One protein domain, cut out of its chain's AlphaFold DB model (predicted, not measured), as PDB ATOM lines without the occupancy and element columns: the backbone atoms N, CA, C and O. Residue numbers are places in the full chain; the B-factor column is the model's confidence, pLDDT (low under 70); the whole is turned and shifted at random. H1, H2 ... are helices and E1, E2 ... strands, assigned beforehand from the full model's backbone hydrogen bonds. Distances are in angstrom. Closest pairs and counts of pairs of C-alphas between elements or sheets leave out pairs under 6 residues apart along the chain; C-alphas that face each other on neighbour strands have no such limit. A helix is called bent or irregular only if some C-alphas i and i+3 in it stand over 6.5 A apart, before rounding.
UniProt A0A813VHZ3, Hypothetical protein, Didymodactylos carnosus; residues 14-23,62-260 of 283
ATOM      1  N   VAL A  14     -29.815 -56.065 187.320       56.06
ATOM      2  CA  VAL A  14     -28.798 -55.689 188.301       56.06
ATOM      3  C   VAL A  14     -27.741 -54.860 187.589       56.06
ATOM      4  O   VAL A  14     -27.036 -55.342 186.701       56.06
ATOM      5  N   THR A  15     -27.640 -53.591 187.978       52.62
ATOM      6  CA  THR A  15     -26.548 -52.726 187.529       52.62
ATOM      7  C   THR A  15     -25.444 -52.801 188.568       52.62
ATOM      8  O   THR A  15     -25.563 -52.232 189.652       52.62
ATOM      9  N   GLU A  16     -24.372 -53.521 188.256       57.22
ATOM     10  CA  GLU A  16     -23.239 -53.700 189.160       57.22
ATOM     11  C   GLU A  16     -21.973 -53.151 188.495       57.22
ATOM     12  O   GLU A  16     -21.654 -53.486 187.358       57.22
ATOM     13  N   ASN A  17     -21.268 -52.238 189.174       53.19
ATOM     14  CA  ASN A  17     -20.062 -51.566 188.659       53.19
ATOM     15  C   ASN A  17     -20.243 -50.818 187.315       53.19
ATOM     16  O   ASN A  17     -19.273 -50.576 186.598       53.19
ATOM     17  N   GLY A  18     -21.475 -50.418 186.980       53.00
ATOM     18  CA  GLY A  18     -21.804 -49.762 185.709       53.00
ATOM     19  C   GLY A  18     -21.980 -50.725 184.531       53.00
ATOM     20  O   GLY A  18     -22.083 -50.262 183.401       53.00
ATOM     21  N   VAL A  19     -22.006 -52.038 184.777       48.56
ATOM     22  CA  VAL A  19     -22.371 -53.080 183.808       48.56
ATOM     23  C   VAL A  19     -23.814 -53.499 184.093       48.56
ATOM     24  O   VAL A  19     -24.166 -53.770 185.244       48.56
ATOM     25  N   THR A  20     -24.660 -53.525 183.064       51.84
ATOM     26  CA  THR A  20     -26.073 -53.904 183.198       51.84
ATOM     27  C   THR A  20     -26.217 -55.388 182.888       51.84
ATOM     28  O   THR A  20     -26.011 -55.806 181.750       51.84
ATOM     29  N   VAL A  21     -26.560 -56.198 183.889       54.34
ATOM     30  CA  VAL A  21     -26.784 -57.639 183.716       54.34
ATOM     31  C   VAL A  21     -28.279 -57.885 183.522       54.34
ATOM     32  O   VAL A  21     -29.076 -57.471 184.364       54.34
ATOM     33  N   LYS A  22     -28.656 -58.537 182.414       52.22
ATOM     34  CA  LYS A  22     -30.047 -58.918 182.114       52.22
ATOM     35  C   LYS A  22     -30.179 -60.441 182.043       52.22
ATOM     36  O   LYS A  22     -29.436 -61.096 181.307       52.22
ATOM     37  N   ASP A  23     -31.144 -60.988 182.776       49.16
ATOM     38  CA  ASP A  23     -31.488 -62.411 182.734       49.16
ATOM     39  C   ASP A  23     -32.387 -62.714 181.523       49.16
ATOM     40  O   ASP A  23     -33.389 -62.034 181.298       49.16
ATOM     41  N   ASP A  62     -13.712 -59.250 163.237       76.06
ATOM     42  CA  ASP A  62     -12.415 -59.202 163.917       76.06
ATOM     43  C   ASP A  62     -11.304 -59.699 162.965       76.06
ATOM     44  O   ASP A  62     -11.272 -60.890 162.637       76.06
ATOM     45  N   PRO A  63     -10.381 -58.831 162.500       81.19
ATOM     46  CA  PRO A  63      -9.328 -59.228 161.564       81.19
ATOM     47  C   PRO A  63      -8.403 -60.315 162.127       81.19
ATOM     48  O   PRO A  63      -7.931 -61.157 161.361       81.19
ATOM     49  N   PHE A  64      -8.164 -60.338 163.443       80.50
ATOM     50  CA  PHE A  64      -7.331 -61.367 164.070       80.50
ATOM     51  C   PHE A  64      -8.062 -62.709 164.134       80.50
ATOM     52  O   PHE A  64      -7.468 -63.741 163.811       80.50
ATOM     53  N   GLY A  65      -9.354 -62.700 164.469       79.44
ATOM     54  CA  GLY A  65     -10.207 -63.891 164.428       79.44
ATOM     55  C   GLY A  65     -10.323 -64.487 163.022       79.44
ATOM     56  O   GLY A  65     -10.191 -65.699 162.849       79.44
ATOM     57  N   ILE A  66     -10.477 -63.642 161.998       83.69
ATOM     58  CA  ILE A  66     -10.534 -64.070 160.592       83.69
ATOM     59  C   ILE A  66      -9.199 -64.674 160.149       83.69
ATOM     60  O   ILE A  66      -9.183 -65.753 159.554       83.69
ATOM     61  N   ALA A  67      -8.077 -64.014 160.453       87.38
ATOM     62  CA  ALA A  67      -6.749 -64.525 160.120       87.38
ATOM     63  C   ALA A  67      -6.469 -65.870 160.809       87.38
ATOM     64  O   ALA A  67      -5.938 -66.786 160.176       87.38
ATOM     65  N   CYS A  68      -6.872 -66.006 162.075       84.94
ATOM     66  CA  CYS A  68      -6.803 -67.261 162.818       84.94
ATOM     67  C   CYS A  68      -7.620 -68.355 162.120       84.94
ATOM     68  O   CYS A  68      -7.067 -69.398 161.784       84.94
ATOM     69  N   GLY A  69      -8.885 -68.075 161.789       83.31
ATOM     70  CA  GLY A  69      -9.746 -69.005 161.060       83.31
ATOM     71  C   GLY A  69      -9.126 -69.465 159.740       83.31
ATOM     72  O   GLY A  69      -8.971 -70.664 159.522       83.31
ATOM     73  N   ILE A  70      -8.695 -68.533 158.881       88.44
ATOM     74  CA  ILE A  70      -8.034 -68.852 157.601       88.44
ATOM     75  C   ILE A  70      -6.798 -69.731 157.825       88.44
ATOM     76  O   ILE A  70      -6.599 -70.714 157.112       88.44
ATOM     77  N   THR A  71      -5.981 -69.398 158.825       88.56
ATOM     78  CA  THR A  71      -4.775 -70.165 159.156       88.56
ATOM     79  C   THR A  71      -5.126 -71.590 159.573       88.56
ATOM     80  O   THR A  71      -4.510 -72.533 159.083       88.56
ATOM     81  N   THR A  72      -6.153 -71.774 160.408       88.12
ATOM     82  CA  THR A  72      -6.644 -73.100 160.804       88.12
ATOM     83  C   THR A  72      -7.071 -73.925 159.589       88.12
ATOM     84  O   THR A  72      -6.677 -75.083 159.480       88.12
ATOM     85  N   TRP A  73      -7.787 -73.337 158.629       88.69
ATOM     86  CA  TRP A  73      -8.182 -74.035 157.397       88.69
ATOM     87  C   TRP A  73      -6.997 -74.460 156.529       88.69
ATOM     88  O   TRP A  73      -6.982 -75.579 156.014       88.69
ATOM     89  N   LEU A  74      -5.993 -73.594 156.382       91.50
ATOM     90  CA  LEU A  74      -4.773 -73.929 155.643       91.50
ATOM     91  C   LEU A  74      -3.999 -75.070 156.311       91.50
ATOM     92  O   LEU A  74      -3.478 -75.934 155.609       91.50
ATOM     93  N   LEU A  75      -3.957 -75.091 157.644       91.31
ATOM     94  CA  LEU A  75      -3.315 -76.155 158.416       91.31
ATOM     95  C   LEU A  75      -4.055 -77.490 158.246       91.31
ATOM     96  O   LEU A  75      -3.432 -78.473 157.860       91.31
ATOM     97  N   PHE A  76      -5.391 -77.506 158.338       90.50
ATOM     98  CA  PHE A  76      -6.184 -78.713 158.048       90.50
ATOM     99  C   PHE A  76      -5.916 -79.283 156.643       90.50
ATOM    100  O   PHE A  76      -5.703 -80.489 156.500       90.50
ATOM    101  N   LEU A  77      -5.882 -78.429 155.612       92.06
ATOM    102  CA  LEU A  77      -5.583 -78.851 154.236       92.06
ATOM    103  C   LEU A  77      -4.147 -79.367 154.083       92.06
ATOM    104  O   LEU A  77      -3.905 -80.345 153.372       92.06
ATOM    105  N   PHE A  78      -3.186 -78.725 154.748       94.19
ATOM    106  CA  PHE A  78      -1.800 -79.181 154.772       94.19
ATOM    107  C   PHE A  78      -1.678 -80.558 155.442       94.19
ATOM    108  O   PHE A  78      -1.042 -81.455 154.883       94.19
ATOM    109  N   GLY A  79      -2.345 -80.761 156.580       94.25
ATOM    110  CA  GLY A  79      -2.393 -82.045 157.271       94.25
ATOM    111  C   GLY A  79      -2.989 -83.158 156.412       94.25
ATOM    112  O   GLY A  79      -2.409 -84.243 156.321       94.25
ATOM    113  N   GLU A  80      -4.092 -82.882 155.712       93.69
ATOM    114  CA  GLU A  80      -4.696 -83.821 154.760       93.69
ATOM    115  C   GLU A  80      -3.723 -84.185 153.632       93.69
ATOM    116  O   GLU A  80      -3.515 -85.369 153.346       93.69
ATOM    117  N   PHE A  81      -3.058 -83.187 153.046       94.50
ATOM    118  CA  PHE A  81      -2.068 -83.411 151.999       94.50
ATOM    119  C   PHE A  81      -0.929 -84.331 152.470       94.50
ATOM    120  O   PHE A  81      -0.625 -85.331 151.811       94.50
ATOM    121  N   VAL A  82      -0.316 -84.034 153.621       95.44
ATOM    122  CA  VAL A  82       0.818 -84.820 154.134       95.44
ATOM    123  C   VAL A  82       0.377 -86.239 154.506       95.44
ATOM    124  O   VAL A  82       1.033 -87.212 154.126       95.44
ATOM    125  N   VAL A  83      -0.753 -86.401 155.195       94.75
ATOM    126  CA  VAL A  83      -1.221 -87.732 155.606       94.75
ATOM    127  C   VAL A  83      -1.571 -88.593 154.387       94.75
ATOM    128  O   VAL A  83      -1.100 -89.728 154.284       94.75
ATOM    129  N   VAL A  84      -2.334 -88.062 153.429       93.31
ATOM    130  CA  VAL A  84      -2.843 -88.839 152.287       93.31
ATOM    131  C   VAL A  84      -1.774 -89.108 151.229       93.31
ATOM    132  O   VAL A  84      -1.698 -90.232 150.723       93.31
ATOM    133  N   PHE A  85      -0.943 -88.116 150.895       92.62
ATOM    134  CA  PHE A  85       0.004 -88.218 149.777       92.62
ATOM    135  C   PHE A  85       1.442 -88.541 150.188       92.62
ATOM    136  O   PHE A  85       2.198 -89.024 149.343       92.62
ATOM    137  N   VAL A  86       1.834 -88.298 151.442       92.88
ATOM    138  CA  VAL A  86       3.205 -88.564 151.915       92.88
ATOM    139  C   VAL A  86       3.245 -89.806 152.804       92.88
ATOM    140  O   VAL A  86       4.047 -90.705 152.562       92.88
ATOM    141  N   ILE A  87       2.359 -89.895 153.801       93.38
ATOM    142  CA  ILE A  87       2.439 -90.929 154.844       93.38
ATOM    143  C   ILE A  87       1.774 -92.246 154.425       93.38
ATOM    144  O   ILE A  87       2.404 -93.308 154.464       93.38
ATOM    145  N   LEU A  88       0.498 -92.193 154.036       91.88
ATOM    146  CA  LEU A  88      -0.334 -93.376 153.789       91.88
ATOM    147  C   LEU A  88       0.075 -94.265 152.599       91.88
ATOM    148  O   LEU A  88      -0.192 -95.468 152.671       91.88
ATOM    149  N   PRO A  89       0.744 -93.777 151.535       91.00
ATOM    150  CA  PRO A  89       1.218 -94.644 150.454       91.00
ATOM    151  C   PRO A  89       2.255 -95.695 150.884       91.00
ATOM    152  O   PRO A  89       2.415 -96.689 150.176       91.00
ATOM    153  N   THR A  90       2.924 -95.507 152.028       88.00
ATOM    154  CA  THR A  90       3.886 -96.468 152.607       88.00
ATOM    155  C   THR A  90       3.202 -97.683 153.248       88.00
ATOM    156  O   THR A  90       3.828 -98.722 153.450       88.00
ATOM    157  N   TYR A  91       1.912 -97.584 153.575       88.12
ATOM    158  CA  TYR A  91       1.182 -98.626 154.294       88.12
ATOM    159  C   TYR A  91       0.632 -99.698 153.347       88.12
ATOM    160  O   TYR A  91       0.270 -99.430 152.199       88.12
ATOM    161  N   SER A  92       0.509-100.926 153.857       86.88
ATOM    162  CA  SER A  92      -0.131-102.031 153.139       86.88
ATOM    163  C   SER A  92      -1.597-101.716 152.819       86.88
ATOM    164  O   SER A  92      -2.251-100.977 153.551       86.88
ATOM    165  N   GLY A  93      -2.139-102.288 151.736       87.31
ATOM    166  CA  GLY A  93      -3.479-101.958 151.222       87.31
ATOM    167  C   GLY A  93      -4.584-101.876 152.292       87.31
ATOM    168  O   GLY A  93      -5.201-100.820 152.419       87.31
ATOM    169  N   PRO A  94      -4.817-102.925 153.105       89.50
ATOM    170  CA  PRO A  94      -5.867-102.904 154.128       89.50
ATOM    171  C   PRO A  94      -5.645-101.841 155.211       89.50
ATOM    172  O   PRO A  94      -6.575-101.129 155.588       89.50
ATOM    173  N   MET A  95      -4.404-101.694 155.684       88.94
ATOM    174  CA  MET A  95      -4.059-100.720 156.720       88.94
ATOM    175  C   MET A  95      -4.152 -99.287 156.184       88.94
ATOM    176  O   MET A  95      -4.652 -98.402 156.875       88.94
ATOM    177  N   ARG A  96      -3.738 -99.062 154.933       91.50
ATOM    178  CA  ARG A  96      -3.880 -97.785 154.232       91.50
ATOM    179  C   ARG A  96      -5.343 -97.354 154.185       91.50
ATOM    180  O   ARG A  96      -5.651 -96.259 154.638       91.50
ATOM    181  N   TRP A  97      -6.242 -98.209 153.698       93.19
ATOM    182  CA  TRP A  97      -7.672 -97.885 153.624       93.19
ATOM    183  C   TRP A  97      -8.287 -97.613 155.001       93.19
ATOM    184  O   TRP A  97      -9.033 -96.646 155.144       93.19
ATOM    185  N   GLY A  98      -7.934 -98.401 156.021       93.44
ATOM    186  CA  GLY A  98      -8.409 -98.179 157.389       93.44
ATOM    187  C   GLY A  98      -8.009 -96.809 157.947       93.44
ATOM    188  O   GLY A  98      -8.859 -96.088 158.467       93.44
ATOM    189  N   ASN A  99      -6.743 -96.415 157.780       93.00
ATOM    190  CA  ASN A  99      -6.269 -95.106 158.235       93.00
ATOM    191  C   ASN A  99      -6.838 -93.951 157.395       93.00
ATOM    192  O   ASN A  99      -7.140 -92.907 157.959       93.00
ATOM    193  N   ILE A 100      -7.059 -94.135 156.082       93.25
ATOM    194  CA  ILE A 100      -7.773 -93.146 155.251       93.25
ATOM    195  C   ILE A 100      -9.166 -92.893 155.833       93.25
ATOM    196  O   ILE A 100      -9.511 -91.744 156.099       93.25
ATOM    197  N   ILE A 101      -9.950 -93.951 156.049       93.88
ATOM    198  CA  ILE A 101     -11.328 -93.832 156.542       93.88
ATOM    199  C   ILE A 101     -11.348 -93.165 157.921       93.88
ATOM    200  O   ILE A 101     -12.117 -92.230 158.133       93.88
ATOM    201  N   LEU A 102     -10.480 -93.607 158.836       93.38
ATOM    202  CA  LEU A 102     -10.399 -93.052 160.187       93.38
ATOM    203  C   LEU A 102     -10.000 -91.570 160.179       93.38
ATOM    204  O   LEU A 102     -10.656 -90.761 160.833       93.38
ATOM    205  N   PHE A 103      -8.962 -91.207 159.422       93.25
ATOM    206  CA  PHE A 103      -8.481 -89.829 159.343       93.25
ATOM    207  C   PHE A 103      -9.542 -88.891 158.755       93.25
ATOM    208  O   PHE A 103      -9.827 -87.857 159.351       93.25
ATOM    209  N   HIS A 104     -10.190 -89.268 157.647       92.62
ATOM    210  CA  HIS A 104     -11.230 -88.436 157.026       92.62
ATOM    211  C   HIS A 104     -12.473 -88.315 157.906       92.62
ATOM    212  O   HIS A 104     -13.079 -87.249 157.963       92.62
ATOM    213  N   PHE A 105     -12.847 -89.380 158.618       92.19
ATOM    214  CA  PHE A 105     -13.947 -89.326 159.574       92.19
ATOM    215  C   PHE A 105     -13.650 -88.329 160.702       92.19
ATOM    216  O   PHE A 105     -14.460 -87.444 160.971       92.19
ATOM    217  N   LEU A 106     -12.470 -88.419 161.327       91.25
ATOM    218  CA  LEU A 106     -12.061 -87.483 162.378       91.25
ATOM    219  C   LEU A 106     -11.946 -86.044 161.854       91.25
ATOM    220  O   LEU A 106     -12.421 -85.122 162.517       91.25
ATOM    221  N   ALA A 107     -11.382 -85.857 160.658       90.44
ATOM    222  CA  ALA A 107     -11.259 -84.552 160.014       90.44
ATOM    223  C   ALA A 107     -12.630 -83.930 159.732       90.44
ATOM    224  O   ALA A 107     -12.860 -82.776 160.079       90.44
ATOM    225  N   LEU A 108     -13.574 -84.702 159.187       90.06
ATOM    226  CA  LEU A 108     -14.931 -84.240 158.905       90.06
ATOM    227  C   LEU A 108     -15.647 -83.798 160.190       90.06
ATOM    228  O   LEU A 108     -16.241 -82.724 160.220       90.06
ATOM    229  N   PHE A 109     -15.550 -84.567 161.274       87.12
ATOM    230  CA  PHE A 109     -16.155 -84.198 162.561       87.12
ATOM    231  C   PHE A 109     -15.491 -82.970 163.197       87.12
ATOM    232  O   PHE A 109     -16.194 -82.081 163.692       87.12
ATOM    233  N   ALA A 110     -14.161 -82.876 163.144       86.88
ATOM    234  CA  ALA A 110     -13.428 -81.702 163.612       86.88
ATOM    235  C   ALA A 110     -13.823 -80.446 162.818       86.88
ATOM    236  O   ALA A 110     -14.171 -79.425 163.406       86.88
ATOM    237  N   VAL A 111     -13.882 -80.543 161.489       85.62
ATOM    238  CA  VAL A 111     -14.262 -79.437 160.606       85.62
ATOM    239  C   VAL A 111     -15.714 -79.015 160.819       85.62
ATOM    240  O   VAL A 111     -15.981 -77.831 160.990       85.62
ATOM    241  N   MET A 112     -16.666 -79.950 160.860       83.38
ATOM    242  CA  MET A 112     -18.083 -79.617 161.068       83.38
ATOM    243  C   MET A 112     -18.324 -78.957 162.428       83.38
ATOM    244  O   MET A 112     -19.092 -77.999 162.529       83.38
ATOM    245  N   SER A 113     -17.661 -79.445 163.477       81.00
ATOM    246  CA  SER A 113     -17.768 -78.852 164.811       81.00
ATOM    247  C   SER A 113     -17.083 -77.481 164.893       81.00
ATOM    248  O   SER A 113     -17.631 -76.579 165.527       81.00
ATOM    249  N   HIS A 114     -15.961 -77.280 164.194       79.81
ATOM    250  CA  HIS A 114     -15.296 -75.980 164.091       79.81
ATOM    251  C   HIS A 114     -16.114 -74.967 163.279       79.81
ATOM    252  O   HIS A 114     -16.329 -73.853 163.744       79.81
ATOM    253  N   LEU A 115     -16.655 -75.366 162.122       78.19
ATOM    254  CA  LEU A 115     -17.586 -74.564 161.321       78.19
ATOM    255  C   LEU A 115     -18.772 -74.107 162.167       78.19
ATOM    256  O   LEU A 115     -19.107 -72.925 162.187       78.19
ATOM    257  N   ARG A 116     -19.379 -75.034 162.918       72.75
ATOM    258  CA  ARG A 116     -20.470 -74.702 163.832       72.75
ATOM    259  C   ARG A 116     -20.015 -73.693 164.883       72.75
ATOM    260  O   ARG A 116     -20.750 -72.751 165.129       72.75
ATOM    261  N   ALA A 117     -18.832 -73.853 165.473       70.12
ATOM    262  CA  ALA A 117     -18.310 -72.902 166.453       70.12
ATOM    263  C   ALA A 117     -18.028 -71.509 165.854       70.12
ATOM    264  O   ALA A 117     -18.298 -70.515 166.515       70.12
ATOM    265  N   MET A 118     -17.536 -71.422 164.613       70.44
ATOM    266  CA  MET A 118     -17.263 -70.146 163.931       70.44
ATOM    267  C   MET A 118     -18.532 -69.403 163.505       70.44
ATOM    268  O   MET A 118     -18.540 -68.176 163.481       70.44
ATOM    269  N   PHE A 119     -19.582 -70.141 163.135       69.44
ATOM    270  CA  PHE A 119     -20.845 -69.571 162.654       69.44
ATOM    271  C   PHE A 119     -21.946 -69.518 163.721       69.44
ATOM    272  O   PHE A 119     -23.048 -69.061 163.427       69.44
ATOM    273  N   SER A 120     -21.675 -69.985 164.943       58.06
ATOM    274  CA  SER A 120     -22.592 -69.817 166.073       58.06
ATOM    275  C   SER A 120     -22.305 -68.493 166.772       58.06
ATOM    276  O   SER A 120     -21.150 -68.164 167.031       58.06
ATOM    277  N   ASP A 121     -23.363 -67.750 167.091       51.88
ATOM    278  CA  ASP A 121     -23.279 -66.460 167.775       51.88
ATOM    279  C   ASP A 121     -22.543 -66.602 169.135       51.88
ATOM    280  O   ASP A 121     -22.940 -67.438 169.955       51.88
ATOM    281  N   PRO A 122     -21.470 -65.824 169.403       47.62
ATOM    282  CA  PRO A 122     -20.704 -65.889 170.655       47.62
ATOM    283  C   PRO A 122     -21.452 -65.351 171.894       47.62
ATOM    284  O   PRO A 122     -20.907 -65.355 173.002       47.62
ATOM    285  N   GLY A 123     -22.674 -64.843 171.741       48.38
ATOM    286  CA  GLY A 123     -23.262 -63.856 172.646       48.38
ATOM    287  C   GLY A 123     -23.914 -64.315 173.954       48.38
ATOM    288  O   GLY A 123     -24.923 -63.722 174.324       48.38
ATOM    289  N   THR A 124     -23.412 -65.311 174.695       48.38
ATOM    290  CA  THR A 124     -24.052 -65.666 175.986       48.38
ATOM    291  C   THR A 124     -23.097 -66.208 177.056       48.38
ATOM    292  O   THR A 124     -22.426 -67.225 176.885       48.38
ATOM    293  N   VAL A 125     -23.065 -65.531 178.210       42.72
ATOM    294  CA  VAL A 125     -22.267 -65.924 179.382       42.72
ATOM    295  C   VAL A 125     -23.075 -66.871 180.270       42.72
ATOM    296  O   VAL A 125     -24.257 -66.636 180.541       42.72
ATOM    297  N   THR A 126     -22.429 -67.941 180.741       41.53
ATOM    298  CA  THR A 126     -23.030 -68.896 181.679       41.53
ATOM    299  C   THR A 126     -23.346 -68.237 183.018       41.53
ATOM    300  O   THR A 126     -22.551 -67.459 183.546       41.53
ATOM    301  N   LEU A 127     -24.502 -68.590 183.591       43.78
ATOM    302  CA  LEU A 127     -25.015 -68.055 184.862       43.78
ATOM    303  C   LEU A 127     -23.964 -68.052 185.994       43.78
ATOM    304  O   LEU A 127     -23.905 -67.103 186.771       43.78
ATOM    305  N   ASN A 128     -23.101 -69.071 186.044       50.25
ATOM    306  CA  ASN A 128     -22.113 -69.272 187.109       50.25
ATOM    307  C   ASN A 128     -20.797 -68.496 186.910       50.25
ATOM    308  O   ASN A 128     -20.050 -68.305 187.867       50.25
ATOM    309  N   ASN A 129     -20.510 -68.007 185.698       47.31
ATOM    310  CA  ASN A 129     -19.272 -67.274 185.402       47.31
ATOM    311  C   ASN A 129     -19.421 -65.750 185.611       47.31
ATOM    312  O   ASN A 129     -18.461 -64.994 185.451       47.31
ATOM    313  N   ALA A 130     -20.613 -65.281 185.993       52.81
ATOM    314  CA  ALA A 130     -20.929 -63.879 186.273       52.81
ATOM    315  C   ALA A 130     -20.588 -63.475 187.725       52.81
ATOM    316  O   ALA A 130     -21.428 -62.948 188.453       52.81
ATOM    317  N   THR A 131     -19.357 -63.732 188.173       57.53
ATOM    318  CA  THR A 131     -18.851 -63.192 189.447       57.53
ATOM    319  C   THR A 131     -18.497 -61.711 189.297       57.53
ATOM    320  O   THR A 131     -18.130 -61.262 188.210       57.53
ATOM    321  N   LYS A 132     -18.546 -60.937 190.392       58.22
ATOM    322  CA  LYS A 132     -18.164 -59.508 190.387       58.22
ATOM    323  C   LYS A 132     -16.782 -59.277 189.766       58.22
ATOM    324  O   LYS A 132     -16.594 -58.313 189.034       58.22
ATOM    325  N   GLU A 133     -15.840 -60.188 190.010       58.25
ATOM    326  CA  GLU A 133     -14.493 -60.165 189.425       58.25
ATOM    327  C   GLU A 133     -14.490 -60.346 187.903       58.25
ATOM    328  O   GLU A 133     -13.733 -59.679 187.201       58.25
ATOM    329  N   ASN A 134     -15.355 -61.209 187.367       57.38
ATOM    330  CA  ASN A 134     -15.486 -61.397 185.925       57.38
ATOM    331  C   ASN A 134     -16.242 -60.245 185.252       57.38
ATOM    332  O   ASN A 134     -15.949 -59.933 184.100       57.38
ATOM    333  N   LEU A 135     -17.145 -59.566 185.968       55.69
ATOM    334  CA  LEU A 135     -17.822 -58.355 185.485       55.69
ATOM    335  C   LEU A 135     -16.865 -57.160 185.351       55.69
ATOM    336  O   LEU A 135     -17.042 -56.341 184.454       55.69
ATOM    337  N   LEU A 136     -15.807 -57.091 186.171       57.97
ATOM    338  CA  LEU A 136     -14.766 -56.056 186.070       57.97
ATOM    339  C   LEU A 136     -13.949 -56.129 184.768       57.97
ATOM    340  O   LEU A 136     -13.279 -55.158 184.421       57.97
ATOM    341  N   LYS A 137     -13.993 -57.258 184.047       57.53
ATOM    342  CA  LYS A 137     -13.323 -57.422 182.745       57.53
ATOM    343  C   LYS A 137     -14.047 -56.694 181.609       57.53
ATOM    344  O   LYS A 137     -13.456 -56.505 180.549       57.53
ATOM    345  N   TYR A 138     -15.301 -56.296 181.814       55.16
ATOM    346  CA  TYR A 138     -16.119 -55.633 180.805       55.16
ATOM    347  C   TYR A 138     -16.123 -54.112 181.004       55.16
ATOM    348  O   TYR A 138     -16.042 -53.604 182.123       55.16
ATOM    349  N   ALA A 139     -16.191 -53.366 179.898       58.66
ATOM    350  CA  ALA A 139     -16.252 -51.909 179.936       58.66
ATOM    351  C   ALA A 139     -17.572 -51.429 180.567       58.66
ATOM    352  O   ALA A 139     -18.624 -52.039 180.386       58.66
ATOM    353  N   ARG A 140     -17.543 -50.301 181.289       48.44
ATOM    354  CA  ARG A 140     -18.770 -49.716 181.858       48.44
ATOM    355  C   ARG A 140     -19.758 -49.388 180.734       48.44
ATOM    356  O   ARG A 140     -19.379 -48.741 179.761       48.44
ATOM    357  N   GLY A 141     -21.007 -49.816 180.890       51.19
ATOM    358  CA  GLY A 141     -22.089 -49.646 179.921       51.19
ATOM    359  C   GLY A 141     -22.357 -50.863 179.028       51.19
ATOM    360  O   GLY A 141     -23.302 -50.824 178.248       51.19
ATOM    361  N   THR A 142     -21.579 -51.948 179.127       47.84
ATOM    362  CA  THR A 142     -21.892 -53.188 178.399       47.84
ATOM    363  C   THR A 142     -23.114 -53.875 179.005       47.84
ATOM    364  O   THR A 142     -23.187 -54.044 180.225       47.84
ATOM    365  N   VAL A 143     -24.050 -54.304 178.158       49.62
ATOM    366  CA  VAL A 143     -25.193 -55.126 178.568       49.62
ATOM    367  C   VAL A 143     -24.783 -56.594 178.475       49.62
ATOM    368  O   VAL A 143     -24.394 -57.058 177.406       49.62
ATOM    369  N   LEU A 144     -24.818 -57.314 179.599       44.34
ATOM    370  CA  LEU A 144     -24.424 -58.721 179.671       44.34
ATOM    371  C   LEU A 144     -25.663 -59.610 179.802       44.34
ATOM    372  O   LEU A 144     -26.391 -59.522 180.793       44.34
ATOM    373  N   HIS A 145     -25.873 -60.488 178.821       46.84
ATOM    374  CA  HIS A 145     -26.974 -61.446 178.831       46.84
ATOM    375  C   HIS A 145     -26.575 -62.731 179.529       46.84
ATOM    376  O   HIS A 145     -25.632 -63.423 179.127       46.84
ATOM    377  N   ARG A 146     -27.312 -63.037 180.594       46.81
ATOM    378  CA  ARG A 146     -27.113 -64.242 181.382       46.81
ATOM    379  C   ARG A 146     -27.969 -65.361 180.803       46.81
ATOM    380  O   ARG A 146     -29.191 -65.229 180.729       46.81
ATOM    381  N   CYS A 147     -27.330 -66.460 180.407       44.75
ATOM    382  CA  CYS A 147     -28.041 -67.632 179.917       44.75
ATOM    383  C   CYS A 147     -27.821 -68.827 180.860       44.75
ATOM    384  O   CYS A 147     -26.674 -69.225 181.095       44.75
ATOM    385  N   PRO A 148     -28.898 -69.442 181.384       41.00
ATOM    386  CA  PRO A 148     -28.792 -70.662 182.182       41.00
ATOM    387  C   PRO A 148     -28.381 -71.894 181.352       41.00
ATOM    388  O   PRO A 148     -28.066 -72.928 181.928       41.00
ATOM    389  N   MET A 149     -28.373 -71.795 180.015       39.69
ATOM    390  CA  MET A 149     -28.295 -72.932 179.083       39.69
ATOM    391  C   MET A 149     -27.048 -72.934 178.182       39.69
ATOM    392  O   MET A 149     -26.953 -73.754 177.270       39.69
ATOM    393  N   CYS A 150     -26.081 -72.038 178.401       43.75
ATOM    394  CA  CYS A 150     -24.904 -71.942 177.530       43.75
ATOM    395  C   CYS A 150     -23.844 -72.973 177.871       43.75
ATOM    396  O   CYS A 150     -22.802 -72.690 178.448       43.75
ATOM    397  N   VAL A 151     -24.119 -74.205 177.484       49.75
ATOM    398  CA  VAL A 151     -23.124 -75.262 177.490       49.75
ATOM    399  C   VAL A 151     -21.994 -74.885 176.529       49.75
ATOM    400  O   VAL A 151     -22.196 -74.791 175.319       49.75
ATOM    401  N   GLN A 152     -20.787 -74.697 177.071       50.56
ATOM    402  CA  GLN A 152     -19.566 -74.676 176.271       50.56
ATOM    403  C   GLN A 152     -19.424 -76.044 175.602       50.56
ATOM    404  O   GLN A 152     -19.144 -77.055 176.248       50.56
ATOM    405  N   ARG A 153     -19.696 -76.089 174.300       58.94
ATOM    406  CA  ARG A 153     -19.702 -77.325 173.526       58.94
ATOM    407  C   ARG A 153     -18.263 -77.797 173.282       58.94
ATOM    408  O   ARG A 153     -17.553 -77.252 172.435       58.94
ATOM    409  N   MET A 154     -17.842 -78.819 174.030       65.50
ATOM    410  CA  MET A 154     -16.462 -79.334 174.028       65.50
ATOM    411  C   MET A 154     -16.114 -80.207 172.811       65.50
ATOM    412  O   MET A 154     -14.952 -80.567 172.632       65.50
ATOM    413  N   ASP A 155     -17.099 -80.540 171.974       70.31
ATOM    414  CA  ASP A 155     -16.999 -81.535 170.900       70.31
ATOM    415  C   ASP A 155     -15.790 -81.307 169.976       70.31
ATOM    416  O   ASP A 155     -15.021 -82.227 169.704       70.31
ATOM    417  N   HIS A 156     -15.562 -80.065 169.538       76.69
ATOM    418  CA  HIS A 156     -14.471 -79.756 168.609       76.69
ATOM    419  C   HIS A 156     -13.079 -79.930 169.232       76.69
ATOM    420  O   HIS A 156     -12.155 -80.353 168.536       76.69
ATOM    421  N   HIS A 157     -12.918 -79.671 170.536       83.69
ATOM    422  CA  HIS A 157     -11.652 -79.891 171.242       83.69
ATOM    423  C   HIS A 157     -11.300 -81.379 171.269       83.69
ATOM    424  O   HIS A 157     -10.154 -81.743 171.011       83.69
ATOM    425  N   LEU A 158     -12.297 -82.237 171.511       84.62
ATOM    426  CA  LEU A 158     -12.117 -83.685 171.534       84.62
ATOM    427  C   LEU A 158     -11.674 -84.219 170.165       84.62
ATOM    428  O   LEU A 158     -10.665 -84.918 170.087       84.62
ATOM    429  N   TYR A 159     -12.377 -83.876 169.079       87.44
ATOM    430  CA  TYR A 159     -11.994 -84.356 167.743       87.44
ATOM    431  C   TYR A 159     -10.640 -83.812 167.293       87.44
ATOM    432  O   TYR A 159      -9.860 -84.556 166.700       87.44
ATOM    433  N   THR A 160     -10.333 -82.553 167.619       88.94
ATOM    434  CA  THR A 160      -9.038 -81.941 167.285       88.94
ATOM    435  C   THR A 160      -7.886 -82.603 168.050       88.94
ATOM    436  O   THR A 160      -6.819 -82.849 167.486       88.94
ATOM    437  N   PHE A 161      -8.099 -82.981 169.311       90.62
ATOM    438  CA  PHE A 161      -7.118 -83.765 170.060       90.62
ATOM    439  C   PHE A 161      -6.940 -85.177 169.473       90.62
ATOM    440  O   PHE A 161      -5.811 -85.637 169.298       90.62
ATOM    441  N   LEU A 162      -8.035 -85.858 169.119       91.69
ATOM    442  CA  LEU A 162      -7.988 -87.212 168.556       91.69
ATOM    443  C   LEU A 162      -7.292 -87.263 167.188       91.69
ATOM    444  O   LEU A 162      -6.488 -88.167 166.958       91.69
ATOM    445  N   ILE A 163      -7.560 -86.304 166.292       92.44
ATOM    446  CA  ILE A 163      -6.879 -86.235 164.989       92.44
ATOM    447  C   ILE A 163      -5.388 -85.916 165.154       92.44
ATOM    448  O   ILE A 163      -4.564 -86.534 164.482       92.44
ATOM    449  N   SER A 164      -5.028 -85.039 166.098       93.94
ATOM    450  CA  SER A 164      -3.631 -84.756 166.451       93.94
ATOM    451  C   SER A 164      -2.913 -86.014 166.956       93.94
ATOM    452  O   SER A 164      -1.862 -86.383 166.426       93.94
ATOM    453  N   LEU A 165      -3.506 -86.738 167.911       93.62
ATOM    454  CA  LEU A 165      -2.941 -87.985 168.432       93.62
ATOM    455  C   LEU A 165      -2.763 -89.026 167.318       93.62
ATOM    456  O   LEU A 165      -1.714 -89.666 167.223       93.62
ATOM    457  N   HIS A 166      -3.769 -89.175 166.455       94.38
ATOM    458  CA  HIS A 166      -3.709 -90.092 165.324       94.38
ATOM    459  C   HIS A 166      -2.591 -89.721 164.336       94.38
ATOM    460  O   HIS A 166      -1.819 -90.596 163.942       94.38
ATOM    461  N   ALA A 167      -2.444 -88.436 163.996       94.81
ATOM    462  CA  ALA A 167      -1.379 -87.950 163.120       94.81
ATOM    463  C   ALA A 167       0.020 -88.226 163.699       94.81
ATOM    464  O   ALA A 167       0.893 -88.713 162.981       94.81
ATOM    465  N   ILE A 168       0.228 -88.006 165.003       95.06
ATOM    466  CA  ILE A 168       1.507 -88.305 165.672       95.06
ATOM    467  C   ILE A 168       1.818 -89.808 165.648       95.06
ATOM    468  O   ILE A 168       2.952 -90.195 165.355       95.06
ATOM    469  N   ILE A 169       0.826 -90.671 165.888       94.75
ATOM    470  CA  ILE A 169       1.000 -92.131 165.798       94.75
ATOM    471  C   ILE A 169       1.397 -92.547 164.373       94.75
ATOM    472  O   ILE A 169       2.312 -93.358 164.199       94.75
ATOM    473  N   LEU A 170       0.748 -91.974 163.354       94.75
ATOM    474  CA  LEU A 170       1.079 -92.225 161.950       94.75
ATOM    475  C   LEU A 170       2.500 -91.766 161.602       94.75
ATOM    476  O   LEU A 170       3.229 -92.507 160.947       94.75
ATOM    477  N   ILE A 171       2.924 -90.595 162.086       94.88
ATOM    478  CA  ILE A 171       4.295 -90.094 161.906       94.88
ATOM    479  C   ILE A 171       5.315 -91.074 162.495       94.88
ATOM    480  O   ILE A 171       6.267 -91.448 161.809       94.88
ATOM    481  N   ILE A 172       5.116 -91.517 163.740       95.06
ATOM    482  CA  ILE A 172       6.048 -92.430 164.422       95.06
ATOM    483  C   ILE A 172       6.161 -93.749 163.656       95.06
ATOM    484  O   ILE A 172       7.270 -94.227 163.407       95.06
ATOM    485  N   TYR A 173       5.029 -94.325 163.247       93.56
ATOM    486  CA  TYR A 173       5.028 -95.570 162.485       93.56
ATOM    487  C   TYR A 173       5.691 -95.399 161.113       93.56
ATOM    488  O   TYR A 173       6.517 -96.221 160.728       93.56
ATOM    489  N   HIS A 174       5.384 -94.319 160.391       93.12
ATOM    490  CA  HIS A 174       5.990 -94.041 159.091       93.12
ATOM    491  C   HIS A 174       7.510 -93.877 159.196       93.12
ATOM    492  O   HIS A 174       8.240 -94.483 158.414       93.12
ATOM    493  N   LEU A 175       7.999 -93.130 160.193       93.56
ATOM    494  CA  LEU A 175       9.434 -92.999 160.454       93.56
ATOM    495  C   LEU A 175      10.067 -94.355 160.770       93.56
ATOM    496  O   LEU A 175      11.101 -94.687 160.193       93.56
ATOM    497  N   TYR A 176       9.432 -95.164 161.618       93.69
ATOM    498  CA  TYR A 176       9.906 -96.513 161.920       93.69
ATOM    499  C   TYR A 176      10.015 -97.380 160.653       93.69
ATOM    500  O   TYR A 176      11.055 -97.998 160.416       93.69
ATOM    501  N   THR A 177       8.989 -97.396 159.798       91.88
ATOM    502  CA  THR A 177       8.984 -98.173 158.548       91.88
ATOM    503  C   THR A 177       9.993 -97.653 157.521       91.88
ATOM    504  O   THR A 177      10.711 -98.451 156.916       91.88
ATOM    505  N   CYS A 178      10.097 -96.338 157.312       92.19
ATOM    506  CA  CYS A 178      11.049 -95.785 156.345       92.19
ATOM    507  C   CYS A 178      12.498 -95.985 156.801       92.19
ATOM    508  O   CYS A 178      13.339 -96.343 155.984       92.19
ATOM    509  N   VAL A 179      12.789 -95.814 158.094       92.19
ATOM    510  CA  VAL A 179      14.142 -96.016 158.634       92.19
ATOM    511  C   VAL A 179      14.528 -97.496 158.624       92.19
ATOM    512  O   VAL A 179      15.619 -97.827 158.177       92.19
ATOM    513  N   SER A 180      13.638 -98.398 159.053       93.12
ATOM    514  CA  SER A 180      13.925 -99.848 159.067       93.12
ATOM    515  C   SER A 180      14.084-100.472 157.678       93.12
ATOM    516  O   SER A 180      14.651-101.553 157.558       93.12
ATOM    517  N   SER A 181      13.591 -99.804 156.634       90.25
ATOM    518  CA  SER A 181      13.703-100.248 155.243       90.25
ATOM    519  C   SER A 181      14.782 -99.509 154.451       90.25
ATOM    520  O   SER A 181      14.767 -99.584 153.222       90.25
ATOM    521  N   ASP A 182      15.677 -98.759 155.105       90.81
ATOM    522  CA  ASP A 182      16.684 -97.916 154.439       90.81
ATOM    523  C   ASP A 182      16.067 -97.022 153.347       90.81
ATOM    524  O   ASP A 182      16.608 -96.855 152.253       90.81
ATOM    525  N   TRP A 183      14.876 -96.477 153.622       88.81
ATOM    526  CA  TRP A 183      14.070 -95.643 152.722       88.81
ATOM    527  C   TRP A 183      13.546 -96.338 151.460       88.81
ATOM    528  O   TRP A 183      12.860 -95.715 150.645       88.81
ATOM    529  N   THR A 184      13.781 -97.639 151.297       86.44
ATOM    530  CA  THR A 184      13.347 -98.384 150.107       86.44
ATOM    531  C   THR A 184      11.832 -98.579 150.038       86.44
ATOM    532  O   THR A 184      11.298 -98.710 148.936       86.44
ATOM    533  N   ALA A 185      11.121 -98.547 151.172       81.88
ATOM    534  CA  ALA A 185       9.657 -98.599 151.207       81.88
ATOM    535  C   ALA A 185       8.988 -97.247 150.876       81.88
ATOM    536  O   ALA A 185       7.810 -97.212 150.528       81.88
ATOM    537  N   CYS A 186       9.729 -96.134 150.942       87.50
ATOM    538  CA  CYS A 186       9.190 -94.769 150.912       87.50
ATOM    539  C   CYS A 186       9.612 -94.025 149.633       87.50
ATOM    540  O   CYS A 186      10.272 -92.994 149.689       87.50
ATOM    541  N   LYS A 187       9.250 -94.576 148.463       82.81
ATOM    542  CA  LYS A 187       9.744 -94.114 147.145       82.81
ATOM    543  C   LYS A 187       8.981 -92.945 146.513       82.81
ATOM    544  O   LYS A 187       9.467 -92.377 145.544       82.81
ATOM    545  N   TYR A 188       7.782 -92.622 147.002       85.75
ATOM    546  CA  TYR A 188       6.913 -91.621 146.364       85.75
ATOM    547  C   TYR A 188       7.500 -90.206 146.404       85.75
ATOM    548  O   TYR A 188       7.353 -89.452 145.446       85.75
ATOM    549  N   TRP A 189       8.181 -89.869 147.496       88.25
ATOM    550  CA  TRP A 189       8.811 -88.573 147.727       88.25
ATOM    551  C   TRP A 189      10.275 -88.773 148.104       88.25
ATOM    552  O   TRP A 189      10.651 -89.821 148.630       88.25
ATOM    553  N   SER A 190      11.119 -87.770 147.843       89.94
ATOM    554  CA  SER A 190      12.520 -87.844 148.255       89.94
ATOM    555  C   SER A 190      12.622 -87.831 149.790       89.94
ATOM    556  O   SER A 190      11.893 -87.071 150.436       89.94
ATOM    557  N   PRO A 191      13.541 -88.611 150.397       89.44
ATOM    558  CA  PRO A 191      13.748 -88.619 151.846       89.44
ATOM    559  C   PRO A 191      13.818 -87.227 152.502       89.44
ATOM    560  O   PRO A 191      13.104 -87.012 153.483       89.44
ATOM    561  N   PRO A 192      14.583 -86.240 151.980       92.25
ATOM    562  CA  PRO A 192      14.627 -84.913 152.592       92.25
ATOM    563  C   PRO A 192      13.287 -84.168 152.522       92.25
ATOM    564  O   PRO A 192      12.919 -83.505 153.488       92.25
ATOM    565  N   ALA A 193      12.532 -84.294 151.425       92.25
ATOM    566  CA  ALA A 193      11.220 -83.654 151.309       92.25
ATOM    567  C   ALA A 193      10.219 -84.256 152.305       92.25
ATOM    568  O   ALA A 193       9.534 -83.522 153.016       92.25
ATOM    569  N   THR A 194      10.191 -85.588 152.413       92.62
ATOM    570  CA  THR A 194       9.336 -86.310 153.364       92.62
ATOM    571  C   THR A 194       9.608 -85.887 154.805       92.62
ATOM    572  O   THR A 194       8.671 -85.600 155.545       92.62
ATOM    573  N   ILE A 195      10.882 -85.778 155.197       93.62
ATOM    574  CA  ILE A 195      11.258 -85.311 156.538       93.62
ATOM    575  C   ILE A 195      10.762 -83.887 156.801       93.62
ATOM    576  O   ILE A 195      10.214 -83.633 157.871       93.62
ATOM    577  N   ILE A 196      10.898 -82.972 155.838       95.31
ATOM    578  CA  ILE A 196      10.417 -81.591 155.991       95.31
ATOM    579  C   ILE A 196       8.900 -81.567 156.219       95.31
ATOM    580  O   ILE A 196       8.440 -80.928 157.165       95.31
ATOM    581  N   PHE A 197       8.125 -82.296 155.409       95.75
ATOM    582  CA  PHE A 197       6.670 -82.376 155.580       95.75
ATOM    583  C   PHE A 197       6.274 -82.951 156.945       95.75
ATOM    584  O   PHE A 197       5.390 -82.409 157.608       95.75
ATOM    585  N   ILE A 198       6.961 -84.004 157.392       94.44
ATOM    586  CA  ILE A 198       6.717 -84.634 158.693       94.44
ATOM    587  C   ILE A 198       7.036 -83.681 159.849       94.44
ATOM    588  O   ILE A 198       6.290 -83.659 160.825       94.44
ATOM    589  N   ILE A 199       8.103 -82.882 159.759       95.62
ATOM    590  CA  ILE A 199       8.458 -81.908 160.803       95.62
ATOM    591  C   ILE A 199       7.351 -80.863 160.969       95.62
ATOM    592  O   ILE A 199       6.929 -80.602 162.096       95.62
ATOM    593  N   PHE A 200       6.858 -80.289 159.868       95.69
ATOM    594  CA  PHE A 200       5.765 -79.316 159.928       95.69
ATOM    595  C   PHE A 200       4.478 -79.939 160.476       95.69
ATOM    596  O   PHE A 200       3.863 -79.353 161.366       95.69
ATOM    597  N   LEU A 201       4.124 -81.150 160.032       95.44
ATOM    598  CA  LEU A 201       2.950 -81.865 160.540       95.44
ATOM    599  C   LEU A 201       3.083 -82.219 162.031       95.44
ATOM    600  O   LEU A 201       2.111 -82.140 162.779       95.44
ATOM    601  N   ALA A 202       4.279 -82.595 162.491       96.00
ATOM    602  CA  ALA A 202       4.532 -82.885 163.901       96.00
ATOM    603  C   ALA A 202       4.397 -81.624 164.764       96.00
ATOM    604  O   ALA A 202       3.778 -81.673 165.827       96.00
ATOM    605  N   PHE A 203       4.949 -80.497 164.307       95.69
ATOM    606  CA  PHE A 203       4.816 -79.213 164.996       95.69
ATOM    607  C   PHE A 203       3.350 -78.772 165.088       95.69
ATOM    608  O   PHE A 203       2.883 -78.401 166.168       95.69
ATOM    609  N   GLU A 204       2.622 -78.865 163.975       93.62
ATOM    610  CA  GLU A 204       1.188 -78.590 163.903       93.62
ATOM    611  C   GLU A 204       0.402 -79.480 164.878       93.62
ATOM    612  O   GLU A 204      -0.299 -78.974 165.759       93.62
ATOM    613  N   GLY A 205       0.574 -80.801 164.771       93.19
ATOM    614  CA  GLY A 205      -0.126 -81.781 165.595       93.19
ATOM    615  C   GLY A 205       0.128 -81.571 167.087       93.19
ATOM    616  O   GLY A 205      -0.827 -81.519 167.863       93.19
ATOM    617  N   LEU A 206       1.384 -81.386 167.504       93.44
ATOM    618  CA  LEU A 206       1.728 -81.153 168.911       93.44
ATOM    619  C   LEU A 206       1.145 -79.839 169.444       93.44
ATOM    620  O   LEU A 206       0.570 -79.832 170.533       93.44
ATOM    621  N   SER A 207       1.258 -78.746 168.684       91.38
ATOM    622  CA  SER A 207       0.773 -77.428 169.117       91.38
ATOM    623  C   SER A 207      -0.740 -77.431 169.323       91.38
ATOM    624  O   SER A 207      -1.221 -77.055 170.396       91.38
ATOM    625  N   PHE A 208      -1.495 -77.927 168.337       88.56
ATOM    626  CA  PHE A 208      -2.948 -78.030 168.455       88.56
ATOM    627  C   PHE A 208      -3.373 -79.059 169.499       88.56
ATOM    628  O   PHE A 208      -4.277 -78.785 170.285       88.56
ATOM    629  N   GLY A 209      -2.714 -80.216 169.560       89.06
ATOM    630  CA  GLY A 209      -3.031 -81.267 170.529       89.06
ATOM    631  C   GLY A 209      -2.882 -80.792 171.977       89.06
ATOM    632  O   GLY A 209      -3.791 -80.969 172.785       89.06
ATOM    633  N   ILE A 210      -1.773 -80.125 172.303       91.38
ATOM    634  CA  ILE A 210      -1.540 -79.587 173.652       91.38
ATOM    635  C   ILE A 210      -2.533 -78.469 173.973       91.38
ATOM    636  O   ILE A 210      -3.156 -78.491 175.035       91.38
ATOM    637  N   PHE A 211      -2.712 -77.507 173.063       89.56
ATOM    638  CA  PHE A 211      -3.627 -76.387 173.287       89.56
ATOM    639  C   PHE A 211      -5.065 -76.868 173.524       89.56
ATOM    640  O   PHE A 211      -5.708 -76.470 174.495       89.56
ATOM    641  N   THR A 212      -5.552 -77.774 172.678       87.50
ATOM    642  CA  THR A 212      -6.909 -78.328 172.781       87.50
ATOM    643  C   THR A 212      -7.101 -79.181 174.028       87.50
ATOM    644  O   THR A 212      -8.154 -79.076 174.653       87.50
ATOM    645  N   MET A 213      -6.092 -79.951 174.451       86.56
ATOM    646  CA  MET A 213      -6.119 -80.680 175.722       86.56
ATOM    647  C   MET A 213      -6.238 -79.725 176.915       86.56
ATOM    648  O   MET A 213      -7.057 -79.954 177.801       86.56
ATOM    649  N   ILE A 214      -5.463 -78.634 176.934       88.50
ATOM    650  CA  ILE A 214      -5.550 -77.627 178.002       88.50
ATOM    651  C   ILE A 214      -6.949 -77.006 178.022       88.50
ATOM    652  O   ILE A 214      -7.582 -76.982 179.076       88.50
ATOM    653  N   MET A 215      -7.460 -76.570 176.867       83.56
ATOM    654  CA  MET A 215      -8.800 -75.983 176.764       83.56
ATOM    655  C   MET A 215      -9.897 -76.966 177.194       83.56
ATOM    656  O   MET A 215     -10.806 -76.582 177.929       83.56
ATOM    657  N   PHE A 216      -9.789 -78.240 176.811       81.69
ATOM    658  CA  PHE A 216     -10.709 -79.296 177.232       81.69
ATOM    659  C   PHE A 216     -10.670 -79.511 178.750       81.69
ATOM    660  O   PHE A 216     -11.708 -79.485 179.408       81.69
ATOM    661  N   CYS A 217      -9.478 -79.648 179.335       82.81
ATOM    662  CA  CYS A 217      -9.311 -79.801 180.780       82.81
ATOM    663  C   CYS A 217      -9.857 -78.594 181.552       82.81
ATOM    664  O   CYS A 217     -10.515 -78.779 182.574       82.81
ATOM    665  N   SER A 218      -9.640 -77.370 181.063       77.56
ATOM    666  CA  SER A 218     -10.208 -76.159 181.663       77.56
ATOM    667  C   SER A 218     -11.739 -76.146 181.606       77.56
ATOM    668  O   SER A 218     -12.379 -75.784 182.592       77.56
ATOM    669  N   GLN A 219     -12.334 -76.587 180.494       72.75
ATOM    670  CA  GLN A 219     -13.790 -76.686 180.346       72.75
ATOM    671  C   GLN A 219     -14.382 -77.738 181.297       72.75
ATOM    672  O   GLN A 219     -15.358 -77.462 181.995       72.75
ATOM    673  N   VAL A 220     -13.755 -78.913 181.410       76.88
ATOM    674  CA  VAL A 220     -14.158 -79.957 182.370       76.88
ATOM    675  C   VAL A 220     -14.001 -79.475 183.815       76.88
ATOM    676  O   VAL A 220     -14.880 -79.711 184.647       76.88
ATOM    677  N   TRP A 221     -12.913 -78.763 184.115       78.44
ATOM    678  CA  TRP A 221     -12.662 -78.190 185.436       78.44
ATOM    679  C   TRP A 221     -13.718 -77.152 185.832       78.44
ATOM    680  O   TRP A 221     -14.184 -77.153 186.975       78.44
ATOM    681  N   SER A 222     -14.138 -76.300 184.892       67.50
ATOM    682  CA  SER A 222     -15.218 -75.335 185.123       67.50
ATOM    683  C   SER A 222     -16.527 -76.041 185.468       67.50
ATOM    684  O   SER A 222     -17.178 -75.662 186.435       67.50
ATOM    685  N   ILE A 223     -16.882 -77.114 184.746       70.19
ATOM    686  CA  ILE A 223     -18.081 -77.909 185.058       70.19
ATOM    687  C   ILE A 223     -17.973 -78.531 186.448       70.19
ATOM    688  O   ILE A 223     -18.920 -78.481 187.227       70.19
ATOM    689  N   TYR A 224     -16.827 -79.122 186.778       70.56
ATOM    690  CA  TYR A 224     -16.625 -79.738 188.087       70.56
ATOM    691  C   TYR A 224     -16.757 -78.724 189.235       70.56
ATOM    692  O   TYR A 224     -17.402 -78.999 190.253       70.56
ATOM    693  N   THR A 225     -16.184 -77.534 189.056       66.75
ATOM    694  CA  THR A 225     -16.270 -76.439 190.031       66.75
ATOM    695  C   THR A 225     -17.712 -75.949 190.176       66.75
ATOM    696  O   THR A 225     -18.185 -75.788 191.300       66.75
ATOM    697  N   ASP A 226     -18.443 -75.811 189.068       63.28
ATOM    698  CA  ASP A 226     -19.853 -75.413 189.069       63.28
ATOM    699  C   ASP A 226     -20.742 -76.429 189.799       63.28
ATOM    700  O   ASP A 226     -21.600 -76.045 190.595       63.28
ATOM    701  N   VAL A 227     -20.508 -77.732 189.602       63.25
ATOM    702  CA  VAL A 227     -21.205 -78.788 190.359       63.25
ATOM    703  C   VAL A 227     -20.946 -78.640 191.849       63.25
ATOM    704  O   VAL A 227     -21.881 -78.687 192.644       63.25
ATOM    705  N   THR A 228     -19.690 -78.416 192.222       66.31
ATOM    706  CA  THR A 228     -19.287 -78.264 193.623       66.31
ATOM    707  C   THR A 228     -19.934 -77.028 194.260       66.31
ATOM    708  O   THR A 228     -20.414 -77.095 195.395       66.31
ATOM    709  N   ALA A 229     -20.018 -75.912 193.528       63.19
ATOM    710  CA  ALA A 229     -20.691 -74.695 193.983       63.19
ATOM    711  C   ALA A 229     -22.203 -74.914 194.185       63.19
ATOM    712  O   ALA A 229     -22.751 -74.542 195.225       63.19
ATOM    713  N   ILE A 230     -22.870 -75.583 193.237       60.09
ATOM    714  CA  ILE A 230     -24.301 -75.915 193.337       60.09
ATOM    715  C   ILE A 230     -24.561 -76.906 194.480       60.09
ATOM    716  O   ILE A 230     -25.541 -76.744 195.209       60.09
ATOM    717  N   GLU A 231     -23.699 -77.910 194.683       62.44
ATOM    718  CA  GLU A 231     -23.802 -78.836 195.820       62.44
ATOM    719  C   GLU A 231     -23.705 -78.096 197.161       62.44
ATOM    720  O   GLU A 231     -24.454 -78.422 198.085       62.44
ATOM    721  N   SER A 232     -22.844 -77.078 197.266       61.28
ATOM    722  CA  SER A 232     -22.730 -76.254 198.475       61.28
ATOM    723  C   SER A 232     -24.029 -75.500 198.780       61.28
ATOM    724  O   SER A 232     -24.470 -75.496 199.927       61.28
ATOM    725  N   LEU A 233     -24.672 -74.919 197.762       57.09
ATOM    726  CA  LEU A 233     -25.927 -74.170 197.916       57.09
ATOM    727  C   LEU A 233     -27.133 -75.091 198.172       57.09
ATOM    728  O   LEU A 233     -27.971 -74.819 199.031       57.09
ATOM    729  N   LYS A 234     -27.222 -76.229 197.472       53.22
ATOM    730  CA  LYS A 234     -28.311 -77.205 197.666       53.22
ATOM    731  C   LYS A 234     -28.212 -77.951 198.993       53.22
ATOM    732  O   LYS A 234     -29.244 -78.348 199.536       53.22
ATOM    733  N   LYS A 235     -27.008 -78.133 199.542       55.34
ATOM    734  CA  LYS A 235     -26.827 -78.707 200.885       55.34
ATOM    735  C   LYS A 235     -27.477 -77.839 201.966       55.34
ATOM    736  O   LYS A 235     -27.963 -78.394 202.945       55.34
ATOM    737  N   GLU A 236     -27.514 -76.523 201.766       55.44
ATOM    738  CA  GLU A 236     -28.155 -75.579 202.684       55.44
ATOM    739  C   GLU A 236     -29.689 -75.591 202.557       55.44
ATOM    740  O   GLU A 236     -30.382 -75.506 203.567       55.44
ATOM    741  N   TYR A 237     -30.225 -75.785 201.344       53.44
ATOM    742  CA  TYR A 237     -31.670 -75.702 201.077       53.44
ATOM    743  C   TYR A 237     -32.440 -77.036 201.066       53.44
ATOM    744  O   TYR A 237     -33.558 -77.101 201.565       53.44
ATOM    745  N   THR A 238     -31.913 -78.091 200.439       54.44
ATOM    746  CA  THR A 238     -32.706 -79.287 200.063       54.44
ATOM    747  C   THR A 238     -32.083 -80.623 200.470       54.44
ATOM    748  O   THR A 238     -32.734 -81.659 200.344       54.44
ATOM    749  N   GLY A 239     -30.829 -80.642 200.942       55.06
ATOM    750  CA  GLY A 239     -30.160 -81.848 201.459       55.06
ATOM    751  C   GLY A 239     -29.895 -82.965 200.431       55.06
ATOM    752  O   GLY A 239     -29.329 -83.999 200.784       55.06
ATOM    753  N   LYS A 240     -30.273 -82.779 199.158       54.53
ATOM    754  CA  LYS A 240     -30.029 -83.729 198.061       54.53
ATOM    755  C   LYS A 240     -28.711 -83.411 197.351       54.53
ATOM    756  O   LYS A 240     -28.452 -82.271 196.978       54.53
ATOM    757  N   ARG A 241     -27.887 -84.442 197.153       56.09
ATOM    758  CA  ARG A 241     -26.547 -84.367 196.550       56.09
ATOM    759  C   ARG A 241     -26.631 -84.554 195.030       56.09
ATOM    760  O   ARG A 241     -27.261 -85.513 194.586       56.09
ATOM    761  N   GLN A 242     -26.027 -83.666 194.238       61.41
ATOM    762  CA  GLN A 242     -26.093 -83.714 192.770       61.41
ATOM    763  C   GLN A 242     -24.766 -84.215 192.190       61.41
ATOM    764  O   GLN A 242     -23.752 -83.535 192.259       61.41
ATOM    765  N   SER A 243     -24.771 -85.404 191.582       64.69
ATOM    766  CA  SER A 243     -23.541 -86.019 191.068       64.69
ATOM    767  C   SER A 243     -22.988 -85.310 189.820       64.69
ATOM    768  O   SER A 243     -23.747 -84.838 188.973       64.69
ATOM    769  N   PHE A 244     -21.662 -85.323 189.646       65.94
ATOM    770  CA  PHE A 244     -20.984 -84.834 188.434       65.94
ATOM    771  C   PHE A 244     -21.518 -85.484 187.143       65.94
ATOM    772  O   PHE A 244     -21.661 -84.823 186.119       65.94
ATOM    773  N   ILE A 245     -21.894 -86.766 187.202       64.56
ATOM    774  CA  ILE A 245     -22.510 -87.483 186.076       64.56
ATOM    775  C   ILE A 245     -23.887 -86.898 185.737       64.56
ATOM    776  O   ILE A 245     -24.227 -86.779 184.562       64.56
ATOM    777  N   SER A 246     -24.673 -86.505 186.739       60.41
ATOM    778  CA  SER A 246     -25.954 -85.825 186.524       60.41
ATOM    779  C   SER A 246     -25.752 -84.455 185.870       60.41
ATOM    780  O   SER A 246     -26.515 -84.081 184.988       60.41
ATOM    781  N   ALA A 247     -24.691 -83.731 186.230       61.53
ATOM    782  CA  ALA A 247     -24.354 -82.464 185.588       61.53
ATOM    783  C   ALA A 247     -23.887 -82.635 184.137       61.53
ATOM    784  O   ALA A 247     -24.351 -81.912 183.263       61.53
ATOM    785  N   LEU A 248     -23.059 -83.642 183.845       62.66
ATOM    786  CA  LEU A 248     -22.702 -83.971 182.463       62.66
ATOM    787  C   LEU A 248     -23.932 -84.363 181.625       62.66
ATOM    788  O   LEU A 248     -24.018 -83.974 180.467       62.66
ATOM    789  N   LYS A 249     -24.921 -85.062 182.202       60.09
ATOM    790  CA  LYS A 249     -26.200 -85.355 181.522       60.09
ATOM    791  C   LYS A 249     -27.008 -84.099 181.198       60.09
ATOM    792  O   LYS A 249     -27.653 -84.053 180.156       60.09
ATOM    793  N   ILE A 250     -26.966 -83.086 182.062       55.12
ATOM    794  CA  ILE A 250     -27.579 -81.780 181.785       55.12
ATOM    795  C   ILE A 250     -26.831 -81.087 180.637       55.12
ATOM    796  O   ILE A 250     -27.452 -80.481 179.781       55.12
ATOM    797  N   VAL A 251     -25.508 -81.217 180.575       53.50
ATOM    798  CA  VAL A 251     -24.671 -80.551 179.565       53.50
ATOM    799  C   VAL A 251     -24.804 -81.191 178.173       53.50
ATOM    800  O   VAL A 251     -24.868 -80.483 177.172       53.50
ATOM    801  N   PHE A 252     -24.873 -82.520 178.090       52.91
ATOM    802  CA  PHE A 252     -24.856 -83.257 176.820       52.91
ATOM    803  C   PHE A 252     -26.220 -83.845 176.395       52.91
ATOM    804  O   PHE A 252     -26.339 -84.379 175.292       52.91
ATOM    805  N   GLY A 253     -27.264 -83.732 177.222       49.94
ATOM    806  CA  GLY A 253     -28.564 -84.374 176.990       49.94
ATOM    807  C   GLY A 253     -28.609 -85.842 177.450       49.94
ATOM    808  O   GLY A 253     -27.583 -86.442 177.775       49.94
ATOM    809  N   THR A 254     -29.825 -86.408 177.531       51.75
ATOM    810  CA  THR A 254     -30.172 -87.726 178.124       51.75
ATOM    811  C   THR A 254     -29.183 -88.864 177.835       51.75
ATOM    812  O   THR A 254     -28.595 -88.875 176.766       51.75
ATOM    813  N   GLN A 255     -29.089 -89.828 178.772       48.44
ATOM    814  CA  GLN A 255     -28.304 -91.089 178.810       48.44
ATOM    815  C   GLN A 255     -27.014 -91.171 177.959       48.44
ATOM    816  O   GLN A 255     -27.035 -91.010 176.748       48.44
ATOM    817  N   PHE A 256     -25.892 -91.549 178.594       48.03
ATOM    818  CA  PHE A 256     -24.617 -91.833 177.913       48.03
ATOM    819  C   PHE A 256     -24.834 -92.676 176.642       48.03
ATOM    820  O   PHE A 256     -25.229 -93.839 176.725       48.03
ATOM    821  N   GLY A 257     -24.578 -92.086 175.471       55.62
ATOM    822  CA  GLY A 257     -24.831 -92.719 174.179       55.62
ATOM    823  C   GLY A 257     -24.060 -92.059 173.037       55.62
ATOM    824  O   GLY A 257     -23.495 -90.980 173.190       55.62
ATOM    825  N   ILE A 258     -24.065 -92.700 171.863       54.78
ATOM    826  CA  ILE A 258     -23.360 -92.242 170.643       54.78
ATOM    827  C   ILE A 258     -23.823 -90.833 170.212       54.78
ATOM    828  O   ILE A 258     -23.088 -90.105 169.553       54.78
ATOM    829  N   HIS A 259     -25.012 -90.411 170.651       55.47
ATOM    830  CA  HIS A 259     -25.549 -89.066 170.445       55.47
ATOM    831  C   HIS A 259     -24.707 -87.953 171.089       55.47
ATOM    832  O   HIS A 259     -24.712 -86.843 170.569       55.47
ATOM    833  N   TRP A 260     -23.939 -88.245 172.147       55.06
ATOM    834  CA  TRP A 260     -23.008 -87.282 172.759       55.06
ATOM    835  C   TRP A 260     -21.828 -86.938 171.844       55.06
ATOM    836  O   TRP A 260     -21.267 -85.857 171.942       55.06
TER     837      TRP A 260
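What this domain is: This is residues 14 to 23 and 62 to 260 of the 283 residues of the protein "Hypothetical protein" of Didymodactylos carnosus (UniProt A0A813VHZ3). One very long helix, H5, runs nearly the whole length of a flat model; H1, H2 and H4 form an up-and-down bundle, each running against the one before, and H1 and H4 pack on H5. A small sheet with short H3 lies at the far end from the bundle, and H6 meets the side of H5 near Val 227 with its first residue, Phe 244, and runs off from it at a steep tilt of 64 degrees. The printed part has 209 residues with six named helices and three named strands, in the order E1 E2 H1 H2 H3 E3 H4 H5 H6, mostly helix; the mixed sheet runs E1 E2 E3. It is loose, radius of gyration of the C-alphas 22.6 A, spans 71 by 42 by 23 A.

Where its parts are: Find C-alpha 14 at (-28.798, -55.689, 188.301), where E1, residues 14 to 16, begins; E2 is 19 to 23. H1, 63 to 90, spans 40.5 A; it is only just irregular, C-alphas 86 and 89 being 6.6 A apart. H2 is 93 to 119, 38.5 A; H3 132 to 135; E3 143 to 147; H4 155 to 180, 37.8 A; H5 191 to 237, 68.2 A, ending at (-31.670, -75.702, 201.077); H6 244 to 252.

How they stand to each other: H2 residues 103 to 114 touch H4 at a shallow tilt of 30 degrees, closest C-alphas Ser 113 and His 156, 5.1 A. H1 and H2 touch, Leu 88 and Arg 96 closest by C-alphas, 5.7 A. H5 residues 198 to 216 touch H4, C-alphas Ser 164 and Gly 205 closest, 4.7 A. H5 residues 223 to 227 touch H6, C-alphas Val 227 and Phe 244 closest, 6.3 A. H3 only grazes the sheet. E1 and E2, a hairpin, are antiparallel, N 16 to O 19 3.0 A; E2 and E3 are parallel, N 144 to O 20 2.9 A. Every O i to N i+4 pair is within hydrogen-bond range in H2, H4 and H6, 21 of 24 in H1 and 42 of 43 in H5; H3 is too short for one.

The domain as a whole: The C-alphas farthest apart, Thr 184 and Tyr 237, are 71.7 A apart. Residues 24 to 61 are not printed, with 27.0 A between C-alphas 23 and 62. The link H2 to H3 is long. Look for pLDDT under 70 in residues 14 to 23, 119 to 154, 222 and 225 to 260.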